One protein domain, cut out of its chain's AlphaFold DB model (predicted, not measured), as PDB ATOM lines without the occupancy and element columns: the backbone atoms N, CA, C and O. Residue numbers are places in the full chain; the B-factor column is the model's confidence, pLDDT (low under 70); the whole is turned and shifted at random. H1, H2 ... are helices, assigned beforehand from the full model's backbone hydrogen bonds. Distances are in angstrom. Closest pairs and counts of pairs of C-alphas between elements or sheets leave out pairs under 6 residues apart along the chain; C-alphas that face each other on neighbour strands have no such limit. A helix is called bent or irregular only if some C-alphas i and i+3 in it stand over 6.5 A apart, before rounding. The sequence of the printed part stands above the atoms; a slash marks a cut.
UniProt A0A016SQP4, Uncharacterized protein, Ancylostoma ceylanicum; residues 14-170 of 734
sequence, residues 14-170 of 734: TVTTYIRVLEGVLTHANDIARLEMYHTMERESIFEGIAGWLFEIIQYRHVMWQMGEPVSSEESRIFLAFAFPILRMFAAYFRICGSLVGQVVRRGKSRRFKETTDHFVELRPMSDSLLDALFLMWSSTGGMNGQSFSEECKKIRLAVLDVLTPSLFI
ATOM      1  N   THR A  14     -28.207 -50.084  46.799       79.19
ATOM      2  CA  THR A  14     -29.311 -49.700  47.683       79.19
ATOM      3  C   THR A  14     -29.825 -48.303  47.336       79.19
ATOM      4  O   THR A  14     -31.028 -48.106  47.194       79.19
ATOM      5  N   VAL A  15     -28.918 -47.351  47.089       79.12
ATOM      6  CA  VAL A  15     -29.266 -45.981  46.674       79.12
ATOM      7  C   VAL A  15     -29.957 -45.991  45.312       79.12
ATOM      8  O   VAL A  15     -30.991 -45.353  45.136       79.12
ATOM      9  N   THR A  16     -29.452 -46.792  44.368       80.88
ATOM     10  CA  THR A  16     -30.104 -46.982  43.058       80.88
ATOM     11  C   THR A  16     -31.537 -47.496  43.211       80.88
ATOM     12  O   THR A  16     -32.443 -47.046  42.511       80.88
ATOM     13  N   THR A  17     -31.754 -48.423  44.145       84.44
ATOM     14  CA  THR A  17     -33.080 -48.983  44.427       84.44
ATOM     15  C   THR A  17     -34.011 -47.927  45.018       84.44
ATOM     16  O   THR A  17     -35.121 -47.768  44.516       84.44
ATOM     17  N   TYR A  18     -33.558 -47.149  46.005       85.62
ATOM     18  CA  TYR A  18     -34.360 -46.071  46.593       85.62
ATOM     19  C   TYR A  18     -34.781 -45.019  45.568       85.62
ATOM     20  O   TYR A  18     -35.945 -44.632  45.538       85.62
ATOM     21  N   ILE A  19     -33.876 -44.608  44.676       86.81
ATOM     22  CA  ILE A  19     -34.201 -43.634  43.625       86.81
ATOM     23  C   ILE A  19     -35.239 -44.197  42.650       86.81
ATOM     24  O   ILE A  19     -36.150 -43.481  42.248       86.81
ATOM     25  N   ARG A  20     -35.151 -45.482  42.288       86.38
ATOM     26  CA  ARG A  20     -36.162 -46.122  41.430       86.38
ATOM     27  C   ARG A  20     -37.519 -46.242  42.111       86.38
ATOM     28  O   ARG A  20     -38.539 -46.075  41.450       86.38
ATOM     29  N   VAL A  21     -37.538 -46.527  43.412       89.25
ATOM     30  CA  VAL A  21     -38.778 -46.529  44.199       89.25
ATOM     31  C   VAL A  21     -39.378 -45.125  44.218       89.25
ATOM     32  O   VAL A  21     -40.559 -44.981  43.922       89.25
ATOM     33  N   LEU A  22     -38.569 -44.093  44.471       87.94
ATOM     34  CA  LEU A  22     -39.005 -42.696  44.451       87.94
ATOM     35  C   LEU A  22     -39.560 -42.283  43.078       87.94
ATOM     36  O   LEU A  22     -40.657 -41.734  43.001       87.94
ATOM     37  N   GLU A  23     -38.856 -42.610  41.989       89.50
ATOM     38  CA  GLU A  23     -39.341 -42.393  40.622       89.50
ATOM     39  C   GLU A  23     -40.687 -43.101  40.393       89.50
ATOM     40  O   GLU A  23     -41.623 -42.512  39.845       89.50
ATOM     41  N   GLY A  24     -40.799 -44.357  40.830       87.88
ATOM     42  CA  GLY A  24     -42.021 -45.145  40.731       87.88
ATOM     43  C   GLY A  24     -43.191 -44.489  41.463       87.88
ATOM     44  O   GLY A  24     -44.261 -44.339  40.872       87.88
ATOM     45  N   VAL A  25     -42.979 -44.042  42.704       88.75
ATOM     46  CA  VAL A  25     -43.990 -43.340  43.513       88.75
ATOM     47  C   VAL A  25     -44.448 -42.058  42.816       88.75
ATOM     48  O   VAL A  25     -45.647 -41.867  42.626       88.75
ATOM     49  N   LEU A  26     -43.513 -41.223  42.353       85.56
ATOM     50  CA  LEU A  26     -43.832 -39.973  41.654       85.56
ATOM     51  C   LEU A  26     -44.608 -40.217  40.353       85.56
ATOM     52  O   LEU A  26     -45.539 -39.481  40.028       85.56
ATOM     53  N   THR A  27     -44.254 -41.264  39.607       82.75
ATOM     54  CA  THR A  27     -44.899 -41.580  38.324       82.75
ATOM     55  C   THR A  27     -46.349 -42.037  38.515       82.75
ATOM     56  O   THR A  27     -47.224 -41.621  37.758       82.75
ATOM     57  N   HIS A  28     -46.621 -42.849  39.543       84.00
ATOM     58  CA  HIS A  28     -47.948 -43.425  39.800       84.00
ATOM     59  C   HIS A  28     -48.844 -42.560  40.699       84.00
ATOM     60  O   HIS A  28     -50.041 -42.827  40.797       84.00
ATOM     61  N   ALA A  29     -48.298 -41.525  41.341       83.81
ATOM     62  CA  ALA A  29     -49.093 -40.541  42.067       83.81
ATOM     63  C   ALA A  29     -50.070 -39.819  41.122       83.81
ATOM     64  O   ALA A  29     -49.747 -39.557  39.961       83.81
ATOM     65  N   ASN A  30     -51.262 -39.477  41.618       82.19
ATOM     66  CA  ASN A  30     -52.176 -38.590  40.894       82.19
ATOM     67  C   ASN A  30     -51.590 -37.167  40.804       82.19
ATOM     68  O   ASN A  30     -50.662 -36.830  41.536       82.19
ATOM     69  N   ASP A  31     -52.120 -36.323  39.915       71.06
ATOM     70  CA  ASP A  31     -51.508 -35.018  39.623       71.06
ATOM     71  C   ASP A  31     -51.402 -34.089  40.847       71.06
ATOM     72  O   ASP A  31     -50.420 -33.358  40.964       71.06
ATOM     73  N   ILE A  32     -52.365 -34.150  41.777       73.06
ATOM     74  CA  ILE A  32     -52.377 -33.334  43.002       73.06
ATOM     75  C   ILE A  32     -51.298 -33.821  43.976       73.06
ATOM     76  O   ILE A  32     -50.426 -33.050  44.367       73.06
ATOM     77  N   ALA A  33     -51.300 -35.114  44.305       76.88
ATOM     78  CA  ALA A  33     -50.327 -35.713  45.213       76.88
ATOM     79  C   ALA A  33     -48.899 -35.605  44.661       76.88
ATOM     80  O   ALA A  33     -47.960 -35.332  45.402       76.88
ATOM     81  N   ARG A  34     -48.723 -35.763  43.344       80.31
ATOM     82  CA  ARG A  34     -47.424 -35.610  42.681       80.31
ATOM     83  C   ARG A  34     -46.880 -34.187  42.833       80.31
ATOM     84  O   ARG A  34     -45.687 -34.009  43.060       80.31
ATOM     85  N   LEU A  35     -47.743 -33.179  42.723       74.75
ATOM     86  CA  LEU A  35     -47.365 -31.780  42.892       74.75
ATOM     87  C   LEU A  35     -46.997 -31.452  44.347       74.75
ATOM     88  O   LEU A  35     -45.982 -30.800  44.585       74.75
ATOM     89  N   GLU A  36     -47.771 -31.942  45.316       77.06
ATOM     90  CA  GLU A  36     -47.454 -31.810  46.746       77.06
ATOM     91  C   GLU A  36     -46.120 -32.481  47.098       77.06
ATOM     92  O   GLU A  36     -45.302 -31.911  47.825       77.06
ATOM     93  N   MET A  37     -45.857 -33.663  46.531       82.06
ATOM     94  CA  MET A  37     -44.575 -34.352  46.676       82.06
ATOM     95  C   MET A  37     -43.425 -33.518  46.109       82.06
ATOM     96  O   MET A  37     -42.422 -33.345  46.795       82.06
ATOM     97  N   TYR A  38     -43.564 -32.947  44.908       84.06
ATOM     98  CA  TYR A  38     -42.533 -32.077  44.339       84.06
ATOM     99  C   TYR A  38     -42.264 -30.837  45.183       84.06
ATOM    100  O   TYR A  38     -41.103 -30.522  45.430       84.06
ATOM    101  N   HIS A  39     -43.312 -30.179  45.676       77.94
ATOM    102  CA  HIS A  39     -43.162 -29.028  46.561       77.94
ATOM    103  C   HIS A  39     -42.459 -29.414  47.872       77.94
ATOM    104  O   HIS A  39     -41.635 -28.661  48.391       77.94
ATOM    105  N   THR A  40     -42.771 -30.583  48.430       81.94
ATOM    106  CA  THR A  40     -42.119 -31.078  49.653       81.94
ATOM    107  C   THR A  40     -40.644 -31.375  49.392       81.94
ATOM    108  O   THR A  40     -39.781 -30.901  50.127       81.94
ATOM    109  N   MET A  41     -40.343 -32.070  48.292       85.00
ATOM    110  CA  MET A  41     -38.974 -32.369  47.870       85.00
ATOM    111  C   MET A  41     -38.145 -31.109  47.603       85.00
ATOM    112  O   MET A  41     -36.948 -31.096  47.879       85.00
ATOM    113  N   GLU A  42     -38.760 -30.059  47.067       78.44
ATOM    114  CA  GLU A  42     -38.109 -28.767  46.856       78.44
ATOM    115  C   GLU A  42     -37.847 -28.041  48.180       78.44
ATOM    116  O   GLU A  42     -36.724 -27.602  48.421       78.44
ATOM    117  N   ARG A  43     -38.841 -27.984  49.079       80.81
ATOM    118  CA  ARG A  43     -38.706 -27.368  50.410       80.81
ATOM    119  C   ARG A  43     -37.618 -28.030  51.259       80.81
ATOM    120  O   ARG A  43     -36.961 -27.351  52.042       80.81
ATOM    121  N   GLU A  44     -37.452 -29.340  51.121       84.94
ATOM    122  CA  GLU A  44     -36.458 -30.132  51.851       84.94
ATOM    123  C   GLU A  44     -35.111 -30.253  51.111       84.94
ATOM    124  O   GLU A  44     -34.256 -31.034  51.522       84.94
ATOM    125  N   SER A  45     -34.898 -29.508  50.016       83.31
ATOM    126  CA  SER A  45     -33.668 -29.554  49.204       83.31
ATOM    127  C   SER A  45     -33.297 -30.958  48.692       83.31
ATOM    128  O   SER A  45     -32.141 -31.229  48.358       83.31
ATOM    129  N   ILE A  46     -34.274 -31.861  48.551       85.81
ATOM    130  CA  ILE A  46     -34.048 -33.234  48.074       85.81
ATOM    131  C   ILE A  46     -33.523 -33.214  46.636       85.81
ATOM    132  O   ILE A  46     -32.593 -33.949  46.304       85.81
ATOM    133  N   PHE A  47     -34.066 -32.345  45.779       84.75
ATOM    134  CA  PHE A  47     -33.576 -32.192  44.407       84.75
ATOM    135  C   PHE A  47     -32.123 -31.716  44.346       84.75
ATOM    136  O   PHE A  47     -31.357 -32.208  43.522       84.75
ATOM    137  N   GLU A  48     -31.721 -30.805  45.229       84.44
ATOM    138  CA  GLU A  48     -30.343 -30.319  45.300       84.44
ATOM    139  C   GLU A  48     -29.387 -31.429  45.755       84.44
ATOM    140  O   GLU A  48     -28.365 -31.655  45.109       84.44
ATOM    141  N   GLY A  49     -29.768 -32.204  46.777       86.00
ATOM    142  CA  GLY A  49     -28.996 -33.365  47.226       86.00
ATOM    143  C   GLY A  49     -28.836 -34.434  46.139       86.00
ATOM    144  O   GLY A  49     -27.730 -34.917  45.895       86.00
ATOM    145  N   ILE A  50     -29.916 -34.761  45.421       88.38
ATOM    146  CA  ILE A  50     -29.879 -35.733  44.317       88.38
ATOM    147  C   ILE A  50     -29.037 -35.210  43.141       88.38
ATOM    148  O   ILE A  50     -28.286 -35.983  42.539       88.38
ATOM    149  N   ALA A  51     -29.125 -33.917  42.813       88.69
ATOM    150  CA  ALA A  51     -28.279 -33.292  41.795       88.69
ATOM    151  C   ALA A  51     -26.795 -33.319  42.196       88.69
ATOM    152  O   ALA A  51     -25.951 -33.632  41.357       88.69
ATOM    153  N   GLY A  52     -26.485 -33.053  43.468       87.00
ATOM    154  CA  GLY A  52     -25.137 -33.156  44.027       87.00
ATOM    155  C   GLY A  52     -24.558 -34.565  43.883       87.00
ATOM    156  O   GLY A  52     -23.476 -34.726  43.326       87.00
ATOM    157  N   TRP A  53     -25.315 -35.599  44.265       87.69
ATOM    158  CA  TRP A  53     -24.885 -36.994  44.091       87.69
ATOM    159  C   TRP A  53     -24.664 -37.369  42.627       87.69
ATOM    160  O   TRP A  53     -23.683 -38.032  42.291       87.69
ATOM    161  N   LEU A  54     -25.566 -36.944  41.734       89.94
ATOM    162  CA  LEU A  54     -25.387 -37.175  40.304       89.94
ATOM    163  C   LEU A  54     -24.098 -36.511  39.803       89.94
ATOM    164  O   LEU A  54     -23.352 -37.138  39.050       89.94
ATOM    165  N   PHE A  55     -23.831 -35.278  40.238       88.69
ATOM    166  CA  PHE A  55     -22.650 -34.512  39.863       88.69
ATOM    167  C   PHE A  55     -21.341 -35.141  40.354       88.69
ATOM    168  O   PHE A  55     -20.419 -35.324  39.562       88.69
ATOM    169  N   GLU A  56     -21.249 -35.532  41.620       85.75
ATOM    170  CA  GLU A  56     -20.039 -36.167  42.161       85.75
ATOM    171  C   GLU A  56     -19.684 -37.451  41.400       85.75
ATOM    172  O   GLU A  56     -18.533 -37.680  41.017       85.75
ATOM    173  N   ILE A  57     -20.692 -38.274  41.099       86.38
ATOM    174  CA  ILE A  57     -20.481 -39.545  40.407       86.38
ATOM    175  C   ILE A  57     -20.167 -39.311  38.920       86.38
ATOM    176  O   ILE A  57     -19.277 -39.970  38.370       86.38
ATOM    177  N   ILE A  58     -20.846 -38.367  38.247       87.62
ATOM    178  CA  ILE A  58     -20.575 -38.095  36.828       87.62
ATOM    179  C   ILE A  58     -19.185 -37.505  36.610       87.62
ATOM    180  O   ILE A  58     -18.578 -37.815  35.592       87.62
ATOM    181  N   GLN A  59     -18.632 -36.725  37.544       85.69
ATOM    182  CA  GLN A  59     -17.260 -36.224  37.427       85.69
ATOM    183  C   GLN A  59     -16.261 -37.374  37.282       85.69
ATOM    184  O   GLN A  59     -15.458 -37.383  36.347       85.69
ATOM    185  N   TYR A  60     -16.359 -38.380  38.156       83.62
ATOM    186  CA  TYR A  60     -15.516 -39.569  38.091       83.62
ATOM    187  C   TYR A  60     -15.725 -40.337  36.778       83.62
ATOM    188  O   TYR A  60     -14.766 -40.668  36.079       83.62
ATOM    189  N   ARG A  61     -16.984 -40.576  36.386       84.38
ATOM    190  CA  ARG A  61     -17.303 -41.297  35.141       84.38
ATOM    191  C   ARG A  61     -16.843 -40.556  33.890       84.38
ATOM    192  O   ARG A  61     -16.313 -41.183  32.978       84.38
ATOM    193  N   HIS A  62     -16.981 -39.236  33.868       82.94
ATOM    194  CA  HIS A  62     -16.513 -38.391  32.781       82.94
ATOM    195  C   HIS A  62     -14.994 -38.471  32.621       82.94
ATOM    196  O   HIS A  62     -14.522 -38.606  31.495       82.94
ATOM    197  N   VAL A  63     -14.232 -38.480  33.721       79.31
ATOM    198  CA  VAL A  63     -12.782 -38.725  33.671       79.31
ATOM    199  C   VAL A  63     -12.482 -40.112  33.097       79.31
ATOM    200  O   VAL A  63     -11.634 -40.241  32.222       79.31
ATOM    201  N   MET A  64     -13.204 -41.155  33.506       79.38
ATOM    202  CA  MET A  64     -12.981 -42.500  32.960       79.38
ATOM    203  C   MET A  64     -13.275 -42.592  31.454       79.38
ATOM    204  O   MET A  64     -12.504 -43.194  30.701       79.38
ATOM    205  N   TRP A  65     -14.334 -41.934  30.982       78.44
ATOM    206  CA  TRP A  65     -14.622 -41.815  29.551       78.44
ATOM    207  C   TRP A  65     -13.547 -40.999  28.814       78.44
ATOM    208  O   TRP A  65     -13.113 -41.388  27.728       78.44
ATOM    209  N   GLN A  66     -13.024 -39.938  29.436       73.19
ATOM    210  CA  GLN A  66     -11.852 -39.193  28.953       73.19
ATOM    211  C   GLN A  66     -10.569 -40.026  28.908       73.19
ATOM    212  O   GLN A  66      -9.686 -39.724  28.112       73.19
ATOM    213  N   MET A  67     -10.461 -41.080  29.714       73.06
ATOM    214  CA  MET A  67      -9.344 -42.029  29.675       73.06
ATOM    215  C   MET A  67      -9.569 -43.165  28.662       73.06
ATOM    216  O   MET A  67      -8.719 -44.041  28.515       73.06
ATOM    217  N   GLY A  68     -10.686 -43.143  27.925       71.00
ATOM    218  CA  GLY A  68     -10.980 -44.085  26.847       71.00
ATOM    219  C   GLY A  68     -11.877 -45.259  27.241       71.00
ATOM    220  O   GLY A  68     -12.081 -46.143  26.409       71.00
ATOM    221  N   GLU A  69     -12.456 -45.273  28.446       75.88
ATOM    222  CA  GLU A  69     -13.472 -46.268  28.807       75.88
ATOM    223  C   GLU A  69     -14.721 -46.089  27.919       75.88
ATOM    224  O   GLU A  69     -15.225 -44.970  27.811       75.88
ATOM    225  N   PRO A  70     -15.239 -47.138  27.254       76.25
ATOM    226  CA  PRO A  70     -16.416 -46.998  26.407       76.25
ATOM    227  C   PRO A  70     -17.681 -46.761  27.239       76.25
ATOM    228  O   PRO A  70     -17.898 -47.417  28.256       76.25
ATOM    229  N   VAL A  71     -18.588 -45.911  26.747       78.00
ATOM    230  CA  VAL A  71     -19.911 -45.664  27.371       78.00
ATOM    231  C   VAL A  71     -20.758 -46.944  27.487       78.00
ATOM    232  O   VAL A  71     -21.654 -47.039  28.321       78.00
ATOM    233  N   SER A  72     -20.463 -47.967  26.683       79.12
ATOM    234  CA  SER A  72     -21.119 -49.276  26.739       79.12
ATOM    235  C   SER A  72     -20.544 -50.234  27.796       79.12
ATOM    236  O   SER A  72     -20.970 -51.390  27.832       79.12
ATOM    237  N   SER A  73     -19.562 -49.812  28.604       83.25
ATOM    238  CA  SER A  73     -18.968 -50.639  29.666       83.25
ATOM    239  C   SER A  73     -19.981 -51.028  30.747       83.25
ATOM    240  O   SER A  73     -21.029 -50.394  30.908       83.25
ATOM    241  N   GLU A  74     -19.674 -52.080  31.506       83.19
ATOM    242  CA  GLU A  74     -20.518 -52.538  32.612       83.19
ATOM    243  C   GLU A  74     -20.651 -51.459  33.693       83.19
ATOM    244  O   GLU A  74     -21.761 -51.134  34.115       83.19
ATOM    245  N   GLU A  75     -19.546 -50.813  34.054       82.38
ATOM    246  CA  GLU A  75     -19.504 -49.718  35.018       82.38
ATOM    247  C   GLU A  75     -20.328 -48.508  34.542       82.38
ATOM    248  O   GLU A  75     -21.057 -47.899  35.329       82.38
ATOM    249  N   SER A  76     -20.300 -48.195  33.240       84.12
ATOM    250  CA  SER A  76     -21.173 -47.167  32.658       84.12
ATOM    251  C   SER A  76     -22.642 -47.568  32.741       84.12
ATOM    252  O   SER A  76     -23.478 -46.739  33.085       84.12
ATOM    253  N   ARG A  77     -22.990 -48.832  32.479       85.31
ATOM    254  CA  ARG A  77     -24.381 -49.310  32.589       85.31
ATOM    255  C   ARG A  77     -24.904 -49.240  34.020       85.31
ATOM    256  O   ARG A  77     -26.057 -48.855  34.204       85.31
ATOM    257  N   ILE A  78     -24.075 -49.562  35.014       84.81
ATOM    258  CA  ILE A  78     -24.418 -49.430  36.439       84.81
ATOM    259  C   ILE A  78     -24.670 -47.960  36.788       84.81
ATOM    260  O   ILE A  78     -25.693 -47.634  37.388       84.81
ATOM    261  N   PHE A  79     -23.795 -47.057  36.342       88.25
ATOM    262  CA  PHE A  79     -24.008 -45.623  36.519       88.25
ATOM    263  C   PHE A  79     -25.306 -45.139  35.848       88.25
ATOM    264  O   PHE A  79     -26.116 -44.460  36.474       88.25
ATOM    265  N   LEU A  80     -25.559 -45.522  34.594       89.00
ATOM    266  CA  LEU A  80     -26.761 -45.112  33.860       89.00
ATOM    267  C   LEU A  80     -28.050 -45.682  34.469       89.00
ATOM    268  O   LEU A  80     -29.096 -45.033  34.430       89.00
ATOM    269  N   ALA A  81     -27.977 -46.868  35.077       86.75
ATOM    270  CA  ALA A  81     -29.065 -47.475  35.837       86.75
ATOM    271  C   ALA A  81     -29.482 -46.655  37.073       86.75
ATOM    272  O   ALA A  81     -30.631 -46.801  37.507       86.75
ATOM    273  N   PHE A  82     -28.577 -45.821  37.591       89.50
ATOM    274  CA  PHE A  82     -28.791 -44.836  38.653       89.50
ATOM    275  C   PHE A  82     -29.160 -43.450  38.102       89.50
ATOM    276  O   PHE A  82     -30.124 -42.847  38.567       89.50
ATOM    277  N   ALA A  83     -28.462 -42.971  37.070       91.69
ATOM    278  CA  ALA A  83     -28.645 -41.625  36.533       91.69
ATOM    279  C   ALA A  83     -29.977 -41.440  35.785       91.69
ATOM    280  O   ALA A  83     -30.629 -40.410  35.933       91.69
ATOM    281  N   PHE A  84     -30.423 -42.416  34.983       92.62
ATOM    282  CA  PHE A  84     -31.642 -42.247  34.179       92.62
ATOM    283  C   PHE A  84     -32.926 -42.045  34.995       92.62
ATOM    284  O   PHE A  84     -33.705 -41.174  34.607       92.62
ATOM    285  N   PRO A  85     -33.171 -42.781  36.097       92.19
ATOM    286  CA  PRO A  85     -34.259 -42.464  37.021       92.19
ATOM    287  C   PRO A  85     -34.226 -41.014  37.520       92.19
ATOM    288  O   PRO A  85     -35.235 -40.320  37.447       92.19
ATOM    289  N   ILE A  86     -33.052 -40.520  37.935       92.19
ATOM    290  CA  ILE A  86     -32.874 -39.136  38.401       92.19
ATOM    291  C   ILE A  86     -33.274 -38.141  37.308       92.19
ATOM    292  O   ILE A  86     -34.095 -37.255  37.544       92.19
ATOM    293  N   LEU A  87     -32.735 -38.307  36.096       91.69
ATOM    294  CA  LEU A  87     -33.044 -37.430  34.965       91.69
ATOM    295  C   LEU A  87     -34.540 -37.450  34.620       91.69
ATOM    296  O   LEU A  87     -35.120 -36.401  34.353       91.69
ATOM    297  N   ARG A  88     -35.199 -38.613  34.681       90.44
ATOM    298  CA  ARG A  88     -36.650 -38.717  34.458       90.44
ATOM    299  C   ARG A  88     -37.458 -37.983  35.525       90.44
ATOM    300  O   ARG A  88     -38.415 -37.297  35.167       90.44
ATOM    301  N   MET A  89     -37.055 -38.052  36.796       89.06
ATOM    302  CA  MET A  89     -37.694 -37.273  37.865       89.06
ATOM    303  C   MET A  89     -37.560 -35.766  37.628       89.06
ATOM    304  O   MET A  89     -38.563 -35.060  37.707       89.06
ATOM    305  N   PHE A  90     -36.364 -35.277  37.273       88.25
ATOM    306  CA  PHE A  90     -36.154 -33.861  36.936       88.25
ATOM    307  C   PHE A  90     -36.964 -33.429  35.711       88.25
ATOM    308  O   PHE A  90     -37.617 -32.389  35.737       88.25
ATOM    309  N   ALA A  91     -36.975 -34.236  34.647       85.88
ATOM    310  CA  ALA A  91     -37.759 -33.948  33.450       85.88
ATOM    311  C   ALA A  91     -39.262 -33.867  33.761       85.88
ATOM    312  O   ALA A  91     -39.950 -32.973  33.265       85.88
ATOM    313  N   ALA A  92     -39.779 -34.773  34.598       84.12
ATOM    314  CA  ALA A  92     -41.171 -34.760  35.036       84.12
ATOM    315  C   ALA A  92     -41.485 -33.534  35.907       84.12
ATOM    316  O   ALA A  92     -42.471 -32.847  35.636       84.12
ATOM    317  N   TYR A  93     -40.615 -33.212  36.868       83.56
ATOM    318  CA  TYR A  93     -40.721 -32.024  37.716       83.56
ATOM    319  C   TYR A  93     -40.795 -30.740  36.877       83.56
ATOM    320  O   TYR A  93     -41.796 -30.025  36.926       83.56
ATOM    321  N   PHE A  94     -39.809 -30.492  36.006       79.00
ATOM    322  CA  PHE A  94     -39.789 -29.284  35.177       79.00
ATOM    323  C   PHE A  94     -40.961 -29.216  34.194       79.00
ATOM    324  O   PHE A  94     -41.480 -28.132  33.925       79.00
ATOM    325  N   ARG A  95     -41.414 -30.356  33.660       76.75
ATOM    326  CA  ARG A  95     -42.576 -30.406  32.763       76.75
ATOM    327  C   ARG A  95     -43.865 -30.046  33.493       76.75
ATOM    328  O   ARG A  95     -44.638 -29.238  32.983       76.75
ATOM    329  N   ILE A  96     -44.105 -30.640  34.659       74.56
ATOM    330  CA  ILE A  96     -45.339 -30.448  35.425       74.56
ATOM    331  C   ILE A  96     -45.386 -29.023  35.964       74.56
ATOM    332  O   ILE A  96     -46.313 -28.281  35.626       74.56
ATOM    333  N   CYS A  97     -44.345 -28.600  36.676       68.56
ATOM    334  CA  CYS A  97     -44.268 -27.260  37.240       68.56
ATOM    335  C   CYS A  97     -44.266 -26.176  36.141       68.56
ATOM    336  O   CYS A  97     -45.002 -25.194  36.238       68.56
ATOM    337  N   GLY A  98     -43.559 -26.391  35.024       62.34
ATOM    338  CA  GLY A  98     -43.563 -25.471  33.880       62.34
ATOM    339  C   GLY A  98     -44.910 -25.381  33.144       62.34
ATOM    340  O   GLY A  98     -45.311 -24.299  32.706       62.34
ATOM    341  N   SER A  99     -45.651 -26.490  33.024       60.06
ATOM    342  CA  SER A  99     -46.972 -26.509  32.375       60.06
ATOM    343  C   SER A  99     -48.036 -25.735  33.162       60.06
ATOM    344  O   SER A  99     -48.872 -25.051  32.565       60.06
ATOM    345  N   LEU A 100     -47.965 -25.781  34.494       55.16
ATOM    346  CA  LEU A 100     -48.868 -25.076  35.402       55.16
ATOM    347  C   LEU A 100     -48.631 -23.568  35.372       55.16
ATOM    348  O   LEU A 100     -49.590 -22.816  35.200       55.16
ATOM    349  N   VAL A 101     -47.372 -23.117  35.395       49.62
ATOM    350  CA  VAL A 101     -47.032 -21.698  35.181       49.62
ATOM    351  C   VAL A 101     -47.577 -21.213  33.831       49.62
ATOM    352  O   VAL A 101     -48.225 -20.167  33.756       49.62
ATOM    353  N   GLY A 102     -47.426 -22.009  32.764       46.56
ATOM    354  CA  GLY A 102     -47.971 -21.693  31.439       46.56
ATOM    355  C   GLY A 102     -49.504 -21.592  31.387       46.56
ATOM    356  O   GLY A 102     -50.044 -20.736  30.680       46.56
ATOM    357  N   GLN A 103     -50.227 -22.429  32.139       49.62
ATOM    358  CA  GLN A 103     -51.691 -22.371  32.235       49.62
ATOM    359  C   GLN A 103     -52.182 -21.199  33.094       49.62
ATOM    360  O   GLN A 103     -53.187 -20.573  32.748       49.62
ATOM    361  N   VAL A 104     -51.480 -20.867  34.177       48.06
ATOM    362  CA  VAL A 104     -51.864 -19.770  35.071       48.06
ATOM    363  C   VAL A 104     -51.592 -18.404  34.432       48.06
ATOM    364  O   VAL A 104     -52.456 -17.530  34.484       48.06
ATOM    365  N   VAL A 105     -50.478 -18.247  33.708       46.25
ATOM    366  CA  VAL A 105     -50.191 -17.037  32.911       46.25
ATOM    367  C   VAL A 105     -51.240 -16.831  31.810       46.25
ATOM    368  O   VAL A 105     -51.699 -15.709  31.600       46.25
ATOM    369  N   ARG A 106     -51.707 -17.903  31.151       46.44
ATOM    370  CA  ARG A 106     -52.806 -17.826  30.163       46.44
ATOM    371  C   ARG A 106     -54.165 -17.472  30.778       46.44
ATOM    372  O   ARG A 106     -55.008 -16.915  30.083       46.44
ATOM    373  N   ARG A 107     -54.390 -17.792  32.056       43.34
ATOM    374  CA  ARG A 107     -55.640 -17.513  32.791       43.34
ATOM    375  C   ARG A 107     -55.611 -16.196  33.583       43.34
ATOM    376  O   ARG A 107     -56.586 -15.873  34.262       43.34
ATOM    377  N   GLY A 108     -54.532 -15.418  33.484       42.78
ATOM    378  CA  GLY A 108     -54.303 -14.175  34.221       42.78
ATOM    379  C   GLY A 108     -55.257 -13.023  33.873       42.78
ATOM    380  O   GLY A 108     -54.869 -12.068  33.211       42.78
ATOM    381  N   LYS A 109     -56.496 -13.080  34.376       41.56
ATOM    382  CA  LYS A 109     -57.376 -11.918  34.633       41.56
ATOM    383  C   LYS A 109     -58.024 -11.940  36.029       41.56
ATOM    384  O   LYS A 109     -58.836 -11.072  36.330       41.56
ATOM    385  N   SER A 110     -57.675 -12.887  36.907       44.72
ATOM    386  CA  SER A 110     -58.290 -12.992  38.239       44.72
ATOM    387  C   SER A 110     -57.299 -12.696  39.366       44.72
ATOM    388  O   SER A 110     -56.306 -13.403  39.531       44.72
ATOM    389  N   ARG A 111     -57.596 -11.664  40.172       45.69
ATOM    390  CA  ARG A 111     -56.787 -11.216  41.326       45.69
ATOM    391  C   ARG A 111     -56.607 -12.287  42.415       45.69
ATOM    392  O   ARG A 111     -55.621 -12.217  43.132       45.69
ATOM    393  N   ARG A 112     -57.491 -13.292  42.518       43.72
ATOM    394  CA  ARG A 112     -57.396 -14.359  43.542       43.72
ATOM    395  C   ARG A 112     -56.326 -15.420  43.268       43.72
ATOM    396  O   ARG A 112     -55.972 -16.150  44.178       43.72
ATOM    397  N   PHE A 113     -55.806 -15.512  42.045       42.84
ATOM    398  CA  PHE A 113     -54.736 -16.464  41.704       42.84
ATOM    399  C   PHE A 113     -53.328 -15.904  41.941       42.84
ATOM    400  O   PHE A 113     -52.350 -16.606  41.704       42.84
ATOM    401  N   LYS A 114     -53.213 -14.644  42.385       41.84
ATOM    402  CA  LYS A 114     -51.936 -13.937  42.530       41.84
ATOM    403  C   LYS A 114     -51.140 -14.376  43.772       41.84
ATOM    404  O   LYS A 114     -49.933 -14.511  43.699       41.84
ATOM    405  N   GLU A 115     -51.821 -14.702  44.869       39.59
ATOM    406  CA  GLU A 115     -51.160 -15.103  46.125       39.59
ATOM    407  C   GLU A 115     -50.664 -16.557  46.112       39.59
ATOM    408  O   GLU A 115     -49.607 -16.855  46.659       39.59
ATOM    409  N   THR A 116     -51.365 -17.472  45.433       40.88
ATOM    410  CA  THR A 116     -50.856 -18.835  45.207       40.88
ATOM    411  C   THR A 116     -49.758 -18.862  44.151       40.88
ATOM    412  O   THR A 116     -48.839 -19.665  44.258       40.88
ATOM    413  N   THR A 117     -49.801 -17.972  43.153       39.94
ATOM    414  CA  THR A 117     -48.737 -17.901  42.143       39.94
ATOM    415  C   THR A 117     -47.418 -17.415  42.695       39.94
ATOM    416  O   THR A 117     -46.417 -17.935  42.240       39.94
ATOM    417  N   ASP A 118     -47.373 -16.540  43.696       37.00
ATOM    418  CA  ASP A 118     -46.088 -16.109  44.265       37.00
ATOM    419  C   ASP A 118     -45.285 -17.280  44.880       37.00
ATOM    420  O   ASP A 118     -44.061 -17.253  44.842       37.00
ATOM    421  N   HIS A 119     -45.943 -18.368  45.318       38.72
ATOM    422  CA  HIS A 119     -45.271 -19.623  45.716       38.72
ATOM    423  C   HIS A 119     -44.942 -20.560  44.532       38.72
ATOM    424  O   HIS A 119     -43.982 -21.316  44.600       38.72
ATOM    425  N   PHE A 120     -45.706 -20.518  43.431       40.72
ATOM    426  CA  PHE A 120     -45.436 -21.298  42.204       40.72
ATOM    427  C   PHE A 120     -44.461 -20.606  41.226       40.72
ATOM    428  O   PHE A 120     -43.986 -21.234  40.279       40.72
ATOM    429  N   VAL A 121     -44.216 -19.305  41.403       40.41
ATOM    430  CA  VAL A 121     -43.396 -18.444  40.533       40.41
ATOM    431  C   VAL A 121     -41.918 -18.499  40.921       40.41
ATOM    432  O   VAL A 121     -41.070 -18.291  40.053       40.41
ATOM    433  N   GLU A 122     -41.587 -18.887  42.155       41.88
ATOM    434  CA  GLU A 122     -40.221 -19.255  42.539       41.88
ATOM    435  C   GLU A 122     -39.910 -20.722  42.209       41.88
ATOM    436  O   GLU A 122     -39.407 -21.467  43.040       41.88
ATOM    437  N   LEU A 123     -40.144 -21.153  40.964       45.84
ATOM    438  CA  LEU A 123     -39.358 -22.278  40.452       45.84
ATOM    439  C   LEU A 123     -37.920 -21.787  40.351       45.84
ATOM    440  O   LEU A 123     -37.567 -21.049  39.420       45.84
ATOM    441  N   ARG A 124     -37.106 -22.142  41.347       53.66
ATOM    442  CA  ARG A 124     -35.686 -21.807  41.345       53.66
ATOM    443  C   ARG A 124     -35.038 -22.338  40.061       53.66
ATOM    444  O   ARG A 124     -35.443 -23.380  39.535       53.66
ATOM    445  N   PRO A 125     -34.049 -21.612  39.515       59.47
ATOM    446  CA  PRO A 125     -33.324 -22.075  38.342       59.47
ATOM    447  C   PRO A 125     -32.712 -23.459  38.587       59.47
ATOM    448  O   PRO A 125     -32.457 -23.834  39.731       59.47
ATOM    449  N   MET A 126     -32.479 -24.219  37.508       67.75
ATOM    450  CA  MET A 126     -31.697 -25.460  37.568       67.75
ATOM    451  C   MET A 126     -30.434 -25.204  38.399       67.75
ATOM    452  O   MET A 126     -29.710 -24.258  38.097       67.75
ATOM    453  N   SER A 127     -30.199 -26.002  39.445       79.25
ATOM    454  CA  SER A 127     -29.011 -25.830  40.283       79.25
ATOM    455  C   SER A 127     -27.743 -26.015  39.448       79.25
ATOM    456  O   SER A 127     -27.725 -26.827  38.517       79.25
ATOM    457  N   ASP A 128     -26.670 -25.303  39.794       81.75
ATOM    458  CA  ASP A 128     -25.385 -25.413  39.095       81.75
ATOM    459  C   ASP A 128     -24.900 -26.868  39.039       81.75
ATOM    460  O   ASP A 128     -24.436 -27.323  37.998       81.75
ATOM    461  N   SER A 129     -25.100 -27.639  40.118       86.25
ATOM    462  CA  SER A 129     -24.761 -29.066  40.171       86.25
ATOM    463  C   SER A 129     -25.534 -29.895  39.146       86.25
ATOM    464  O   SER A 129     -24.962 -30.785  38.516       86.25
ATOM    465  N   LEU A 130     -26.825 -29.608  38.939       88.31
ATOM    466  CA  LEU A 130     -27.612 -30.286  37.912       88.31
ATOM    467  C   LEU A 130     -27.129 -29.893  36.514       88.31
ATOM    468  O   LEU A 130     -26.958 -30.768  35.669       88.31
ATOM    469  N   LEU A 131     -26.896 -28.604  36.260       88.06
ATOM    470  CA  LEU A 131     -26.411 -28.130  34.961       88.06
ATOM    471  C   LEU A 131     -25.030 -28.703  34.625       88.06
ATOM    472  O   LEU A 131     -24.823 -29.172  33.504       88.06
ATOM    473  N   ASP A 132     -24.121 -28.742  35.598       87.50
ATOM    474  CA  ASP A 132     -22.814 -29.375  35.455       87.50
ATOM    475  C   ASP A 132     -22.951 -30.876  35.172       87.50
ATOM    476  O   ASP A 132     -22.309 -31.398  34.257       87.50
ATOM    477  N   ALA A 133     -23.823 -31.578  35.902       90.19
ATOM    478  CA  ALA A 133     -24.069 -32.995  35.672       90.19
ATOM    479  C   ALA A 133     -24.616 -33.264  34.262       90.19
ATOM    480  O   ALA A 133     -24.101 -34.128  33.550       90.19
ATOM    481  N   LEU A 134     -25.624 -32.500  33.829       91.06
ATOM    482  CA  LEU A 134     -26.214 -32.604  32.494       91.06
ATOM    483  C   LEU A 134     -25.181 -32.327  31.401       91.06
ATOM    484  O   LEU A 134     -25.134 -33.055  30.407       91.06
ATOM    485  N   PHE A 135     -24.339 -31.309  31.582       87.94
ATOM    486  CA  PHE A 135     -23.313 -30.962  30.609       87.94
ATOM    487  C   PHE A 135     -22.208 -32.022  30.522       87.94
ATOM    488  O   PHE A 135     -21.844 -32.413  29.416       87.94
ATOM    489  N   LEU A 136     -21.728 -32.558  31.650       86.94
ATOM    490  CA  LEU A 136     -20.746 -33.653  31.661       86.94
ATOM    491  C   LEU A 136     -21.318 -34.954  31.078       86.94
ATOM    492  O   LEU A 136     -20.638 -35.684  30.353       86.94
ATOM    493  N   MET A 137     -22.593 -35.249  31.348       88.56
ATOM    494  CA  MET A 137     -23.283 -36.351  30.679       88.56
ATOM    495  C   MET A 137     -23.373 -36.094  29.175       88.56
ATOM    496  O   MET A 137     -23.113 -37.001  28.390       88.56
ATOM    497  N   TRP A 138     -23.672 -34.870  28.741       87.38
ATOM    498  CA  TRP A 138     -23.705 -34.528  27.323       87.38
ATOM    499  C   TRP A 138     -22.336 -34.663  26.646       87.38
ATOM    500  O   TRP A 138     -22.236 -35.322  25.607       87.38
ATOM    501  N   SER A 139     -21.274 -34.099  27.226       81.62
ATOM    502  CA  SER A 139     -19.922 -34.111  26.652       81.62
ATOM    503  C   SER A 139     -19.383 -35.523  26.442       81.62
ATOM    504  O   SER A 139     -18.746 -35.787  25.422       81.62
ATOM    505  N   SER A 140     -19.740 -36.458  27.326       76.38
ATOM    506  CA  SER A 140     -19.363 -37.869  27.200       76.38
ATOM    507  C   SER A 140     -19.863 -38.550  25.924       76.38
ATOM    508  O   SER A 140     -19.263 -39.502  25.433       76.38
ATOM    509  N   THR A 141     -20.947 -38.037  25.339       73.19
ATOM    510  CA  THR A 141     -21.564 -38.597  24.128       73.19
ATOM    511  C   THR A 141     -20.952 -38.046  22.836       73.19
ATOM    512  O   THR A 141     -21.441 -38.327  21.740       73.19
ATOM    513  N   GLY A 142     -19.927 -37.198  22.944       60.25
ATOM    514  CA  GLY A 142     -19.318 -36.436  21.853       60.25
ATOM    515  C   GLY A 142     -18.067 -37.064  21.240       60.25
ATOM    516  O   GLY A 142     -17.160 -36.318  20.895       60.25
ATOM    517  N   GLY A 143     -17.979 -38.396  21.133       52.69
ATOM    518  CA  GLY A 143     -16.840 -39.083  20.499       52.69
ATOM    519  C   GLY A 143     -15.478 -38.714  21.100       52.69
ATOM    520  O   GLY A 143     -14.481 -38.607  20.382       52.69
ATOM    521  N   MET A 144     -15.434 -38.499  22.419       53.56
ATOM    522  CA  MET A 144     -14.191 -38.246  23.147       53.56
ATOM    523  C   MET A 144     -13.199 -39.378  22.839       53.56
ATOM    524  O   MET A 144     -13.558 -40.555  22.880       53.56
ATOM    525  N   ASN A 145     -11.973 -39.024  22.447       53.06
ATOM    526  CA  ASN A 145     -10.928 -39.963  22.010       53.06
ATOM    527  C   ASN A 145     -11.296 -40.881  20.826       53.06
ATOM    528  O   ASN A 145     -10.738 -41.969  20.697       53.06
ATOM    529  N   GLY A 146     -12.218 -40.465  19.950       51.03
ATOM    530  CA  GLY A 146     -12.573 -41.229  18.747       51.03
ATOM    531  C   GLY A 146     -13.467 -42.446  19.008       51.03
ATOM    532  O   GLY A 146     -13.529 -43.350  18.174       51.03
ATOM    533  N   GLN A 147     -14.154 -42.493  20.156       56.38
ATOM    534  CA  GLN A 147     -15.140 -43.537  20.438       56.38
ATOM    535  C   GLN A 147     -16.357 -43.443  19.505       56.38
ATOM    536  O   GLN A 147     -16.892 -42.364  19.250       56.38
ATOM    537  N   SER A 148     -16.836 -44.597  19.031       59.66
ATOM    538  CA  SER A 148     -18.040 -44.680  18.203       59.66
ATOM    539  C   SER A 148     -19.290 -44.300  18.997       59.66
ATOM    540  O   SER A 148     -19.481 -44.780  20.113       59.66
ATOM    541  N   PHE A 149     -20.181 -43.521  18.387       70.44
ATOM    542  CA  PHE A 149     -21.477 -43.177  18.965       70.44
ATOM    543  C   PHE A 149     -22.343 -44.432  19.152       70.44
ATOM    544  O   PHE A 149     -22.815 -45.014  18.175       70.44
ATOM    545  N   SER A 150     -22.526 -44.859  20.404       76.56
ATOM    546  CA  SER A 150     -23.312 -46.045  20.760       76.56
ATOM    547  C   SER A 150     -24.794 -45.716  21.003       76.56
ATOM    548  O   SER A 150     -25.176 -44.556  21.174       76.56
ATOM    549  N   GLU A 151     -25.650 -46.737  21.078       80.25
ATOM    550  CA  GLU A 151     -27.058 -46.556  21.472       80.25
ATOM    551  C   GLU A 151     -27.192 -46.009  22.906       80.25
ATOM    552  O   GLU A 151     -28.110 -45.243  23.197       80.25
ATOM    553  N   GLU A 152     -26.262 -46.330  23.810       82.25
ATOM    554  CA  GLU A 152     -26.202 -45.718  25.142       82.25
ATOM    555  C   GLU A 152     -25.928 -44.211  25.061       82.25
ATOM    556  O   GLU A 152     -26.596 -43.443  25.752       82.25
ATOM    557  N   CYS A 153     -25.038 -43.768  24.164       81.81
ATOM    558  CA  CYS A 153     -24.797 -42.342  23.920       81.81
ATOM    559  C   CYS A 153     -26.080 -41.625  23.475       81.81
ATOM    560  O   CYS A 153     -26.394 -40.536  23.955       81.81
ATOM    561  N   LYS A 154     -26.864 -42.258  22.595       82.38
ATOM    562  CA  LYS A 154     -28.165 -41.736  22.158       82.38
ATOM    563  C   LYS A 154     -29.150 -41.615  23.322       82.38
ATOM    564  O   LYS A 154     -29.803 -40.583  23.451       82.38
ATOM    565  N   LYS A 155     -29.234 -42.631  24.188       86.94
ATOM    566  CA  LYS A 155     -30.093 -42.608  25.386       86.94
ATOM    567  C   LYS A 155     -29.690 -41.502  26.360       86.94
ATOM    568  O   LYS A 155     -30.569 -40.814  26.867       86.94
ATOM    569  N   ILE A 156     -28.388 -41.295  26.575       88.19
ATOM    570  CA  ILE A 156     -27.876 -40.191  27.401       88.19
ATOM    571  C   ILE A 156     -28.307 -38.845  26.823       88.19
ATOM    572  O   ILE A 156     -28.895 -38.046  27.545       88.19
ATOM    573  N   ARG A 157     -28.079 -38.607  25.521       87.31
ATOM    574  CA  ARG A 157     -28.492 -37.348  24.880       87.31
ATOM    575  C   ARG A 157     -29.989 -37.103  25.016       87.31
ATOM    576  O   ARG A 157     -30.377 -36.001  25.373       87.31
ATOM    577  N   LEU A 158     -30.819 -38.116  24.763       88.25
ATOM    578  CA  LEU A 158     -32.271 -37.995  24.905       88.25
ATOM    579  C   LEU A 158     -32.677 -37.666  26.346       88.25
ATOM    580  O   LEU A 158     -33.454 -36.743  26.547       88.25
ATOM    581  N   ALA A 159     -32.096 -38.341  27.342       90.19
ATOM    582  CA  ALA A 159     -32.402 -38.079  28.746       90.19
ATOM    583  C   ALA A 159     -31.982 -36.666  29.190       90.19
ATOM    584  O   ALA A 159     -32.733 -35.993  29.891       90.19
ATOM    585  N   VAL A 160     -30.810 -36.188  28.754       91.00
ATOM    586  CA  VAL A 160     -30.369 -34.805  29.008       91.00
ATOM    587  C   VAL A 160     -31.325 -33.808  28.349       91.00
ATOM    588  O   VAL A 160     -31.739 -32.836  28.978       91.00
ATOM    589  N   LEU A 161     -31.722 -34.056  27.098       88.00
ATOM    590  CA  LEU A 161     -32.662 -33.186  26.390       88.00
ATOM    591  C   LEU A 161     -34.050 -33.193  27.020       88.00
ATOM    592  O   LEU A 161     -34.669 -32.136  27.068       88.00
ATOM    593  N   ASP A 162     -34.535 -34.317  27.542       87.31
ATOM    594  CA  ASP A 162     -35.823 -34.377  28.238       87.31
ATOM    595  C   ASP A 162     -35.850 -33.456  29.466       87.31
ATOM    596  O   ASP A 162     -36.867 -32.805  29.720       87.31
ATOM    597  N   VAL A 163     -34.725 -33.345  30.184       87.56
ATOM    598  CA  VAL A 163     -34.568 -32.421  31.319       87.56
ATOM    599  C   VAL A 163     -34.478 -30.964  30.861       87.56
ATOM    600  O   VAL A 163     -35.075 -30.092  31.487       87.56
ATOM    601  N   LEU A 164     -33.762 -30.683  29.766       85.38
ATOM    602  CA  LEU A 164     -33.555 -29.318  29.260       85.38
ATOM    603  C   LEU A 164     -34.728 -28.774  28.429       85.38
ATOM    604  O   LEU A 164     -34.886 -27.560  28.306       85.38
ATOM    605  N   THR A 165     -35.562 -29.644  27.855       80.62
ATOM    606  CA  THR A 165     -36.658 -29.268  26.946       80.62
ATOM    607  C   THR A 165     -37.620 -28.242  27.556       80.62
ATOM    608  O   THR A 165     -37.960 -27.283  26.862       80.62
ATOM    609  N   PRO A 166     -38.047 -28.359  28.829       73.69
ATOM    610  CA  PRO A 166     -38.867 -27.335  29.475       73.69
ATOM    611  C   PRO A 166     -38.232 -25.932  29.464       73.69
ATOM    612  O   PRO A 166     -38.938 -24.948  29.236       73.69
ATOM    613  N   SER A 167     -36.905 -25.827  29.604       70.44
ATOM    614  CA  SER A 167     -36.182 -24.547  29.561       70.44
ATOM    615  C   SER A 167     -36.266 -23.861  28.195       70.44
ATOM    616  O   SER A 167     -36.211 -22.639  28.131       70.44
ATOM    617  N   LEU A 168     -36.491 -24.600  27.100       69.62
ATOM    618  CA  LEU A 168     -36.672 -24.024  25.756       69.62
ATOM    619  C   LEU A 168     -37.935 -23.151  25.641       69.62
ATOM    620  O   LEU A 168     -38.077 -22.364  24.699       69.62
ATOM    621  N   PHE A 169     -38.879 -23.285  26.575       68.62
ATOM    622  CA  PHE A 169     -40.110 -22.501  26.582       68.62
ATOM    623  C   PHE A 169     -39.992 -21.191  27.374       68.62
ATOM    624  O   PHE A 169     -40.845 -20.321  27.190       68.62
ATOM    625  N   ILE A 170     -38.939 -21.022  28.185       73.62
ATOM    626  CA  ILE A 170     -38.744 -19.882  29.090       73.62
ATOM    627  C   ILE A 170     -37.385 -19.228  28.805       73.62
ATOM    628  O   ILE A 170     -36.337 -19.817  29.040       73.62
TER     629      ILE A 170
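This is residues 14 to 170 of the 734 residues of an uncharacterized protein of Ancylostoma ceylanicum (UniProt A0A016SQP4). A long helix, H4, runs as a spine through an elongated body of helices, and with H3, H6 and H7 it makes an up-and-down bundle, in which each helix runs against the one before it in the chain. H1 and H2 pack on H4 on the side away from H7, while beyond the bundle H4 folds back into H5 as a hairpin, where residues 106 to 112 stick out. The printed part has 157 residues, with seven named helices, H1 to H7 in chain order, and no named strand, so the class is all helix. It is compact, with a radius of gyration of the C-alphas of 17.4 A, and spans 58 by 32 by 23 A.

H4, residues 74 to 106, is the longest helix at 47.5 A, from C-alpha 74 at (-20.518, -52.538, 32.612) to C-alpha 106 at (-52.806, -17.826, 30.163). It has a kink of 31 degrees near residue 82, and is neither bent nor irregular, but only just: C-alphas 82 and 85 are 6.2 A apart. H3, residues 46 to 66, is 29.9 A long, and H7, residues 151 to 169, is 27.8 A. H6 spans residues 128 to 140 and 18.2 A. H1, residues 14 to 28, is 21.2 A long and begins at C-alpha 14 (-29.311, -49.700, 47.683). H2, residues 31 to 43, is 18.4 A long, and H5, residues 111 to 121, 15.2 A. H5 and H7 are only just irregular: C-alphas 112 and 115 are 6.8 A apart, C-alphas 163 and 166 6.9 A.

H4 is the hub, touching five helices. It touches H7 with residues 84 to 98 alone, at a shallow tilt of 19 degrees, the same way; the closest C-alphas, of Ala 91 and Val 163, are 4.1 A apart. H3 and H4 form a hairpin at a steep tilt of 44 degrees, closest at the C-alphas of Leu 54 and Ala 83, 6.7 A. H3 and H6 touch at a shallow tilt of 29 degrees, the same way, with the C-alphas of Phe 55 and Ala 133 closest at 4.7 A. H6 and H7 form a hairpin, closest at the C-alphas of Leu 134 and Val 160, 5.9 A. H4 and H6 are near each other, and H3 and H7 are apart. H1 touches H4 at a shallow tilt of 30 degrees, the closest C-alphas, of Thr 16 and Phe 82, being 5.1 A apart. H2 only just touches H4, with 3 pairs of C-alphas within 8 A, the closest those of Tyr 38 and Tyr 93 at 6.9 A. H5 touches H4, opposite ways, closest at the C-alphas of Val 101 and Phe 120, 7.2 A. Every O i to N i+4 pair is within hydrogen-bond range in H1, H2 and H6; the others have 16 of 17 in H3, 27 of 29 in H4, 4 of 7 in H5 and 11 of 15 in H7.

The C-alphas farthest apart, of Gly 68 and Arg 111, are 58.2 A from each other. The printed part has no cut, and no link is long. Mean pLDDT of the printed part is 75.2; residues 97 to 126, 142 to 148 and 168 to 169 are under 70.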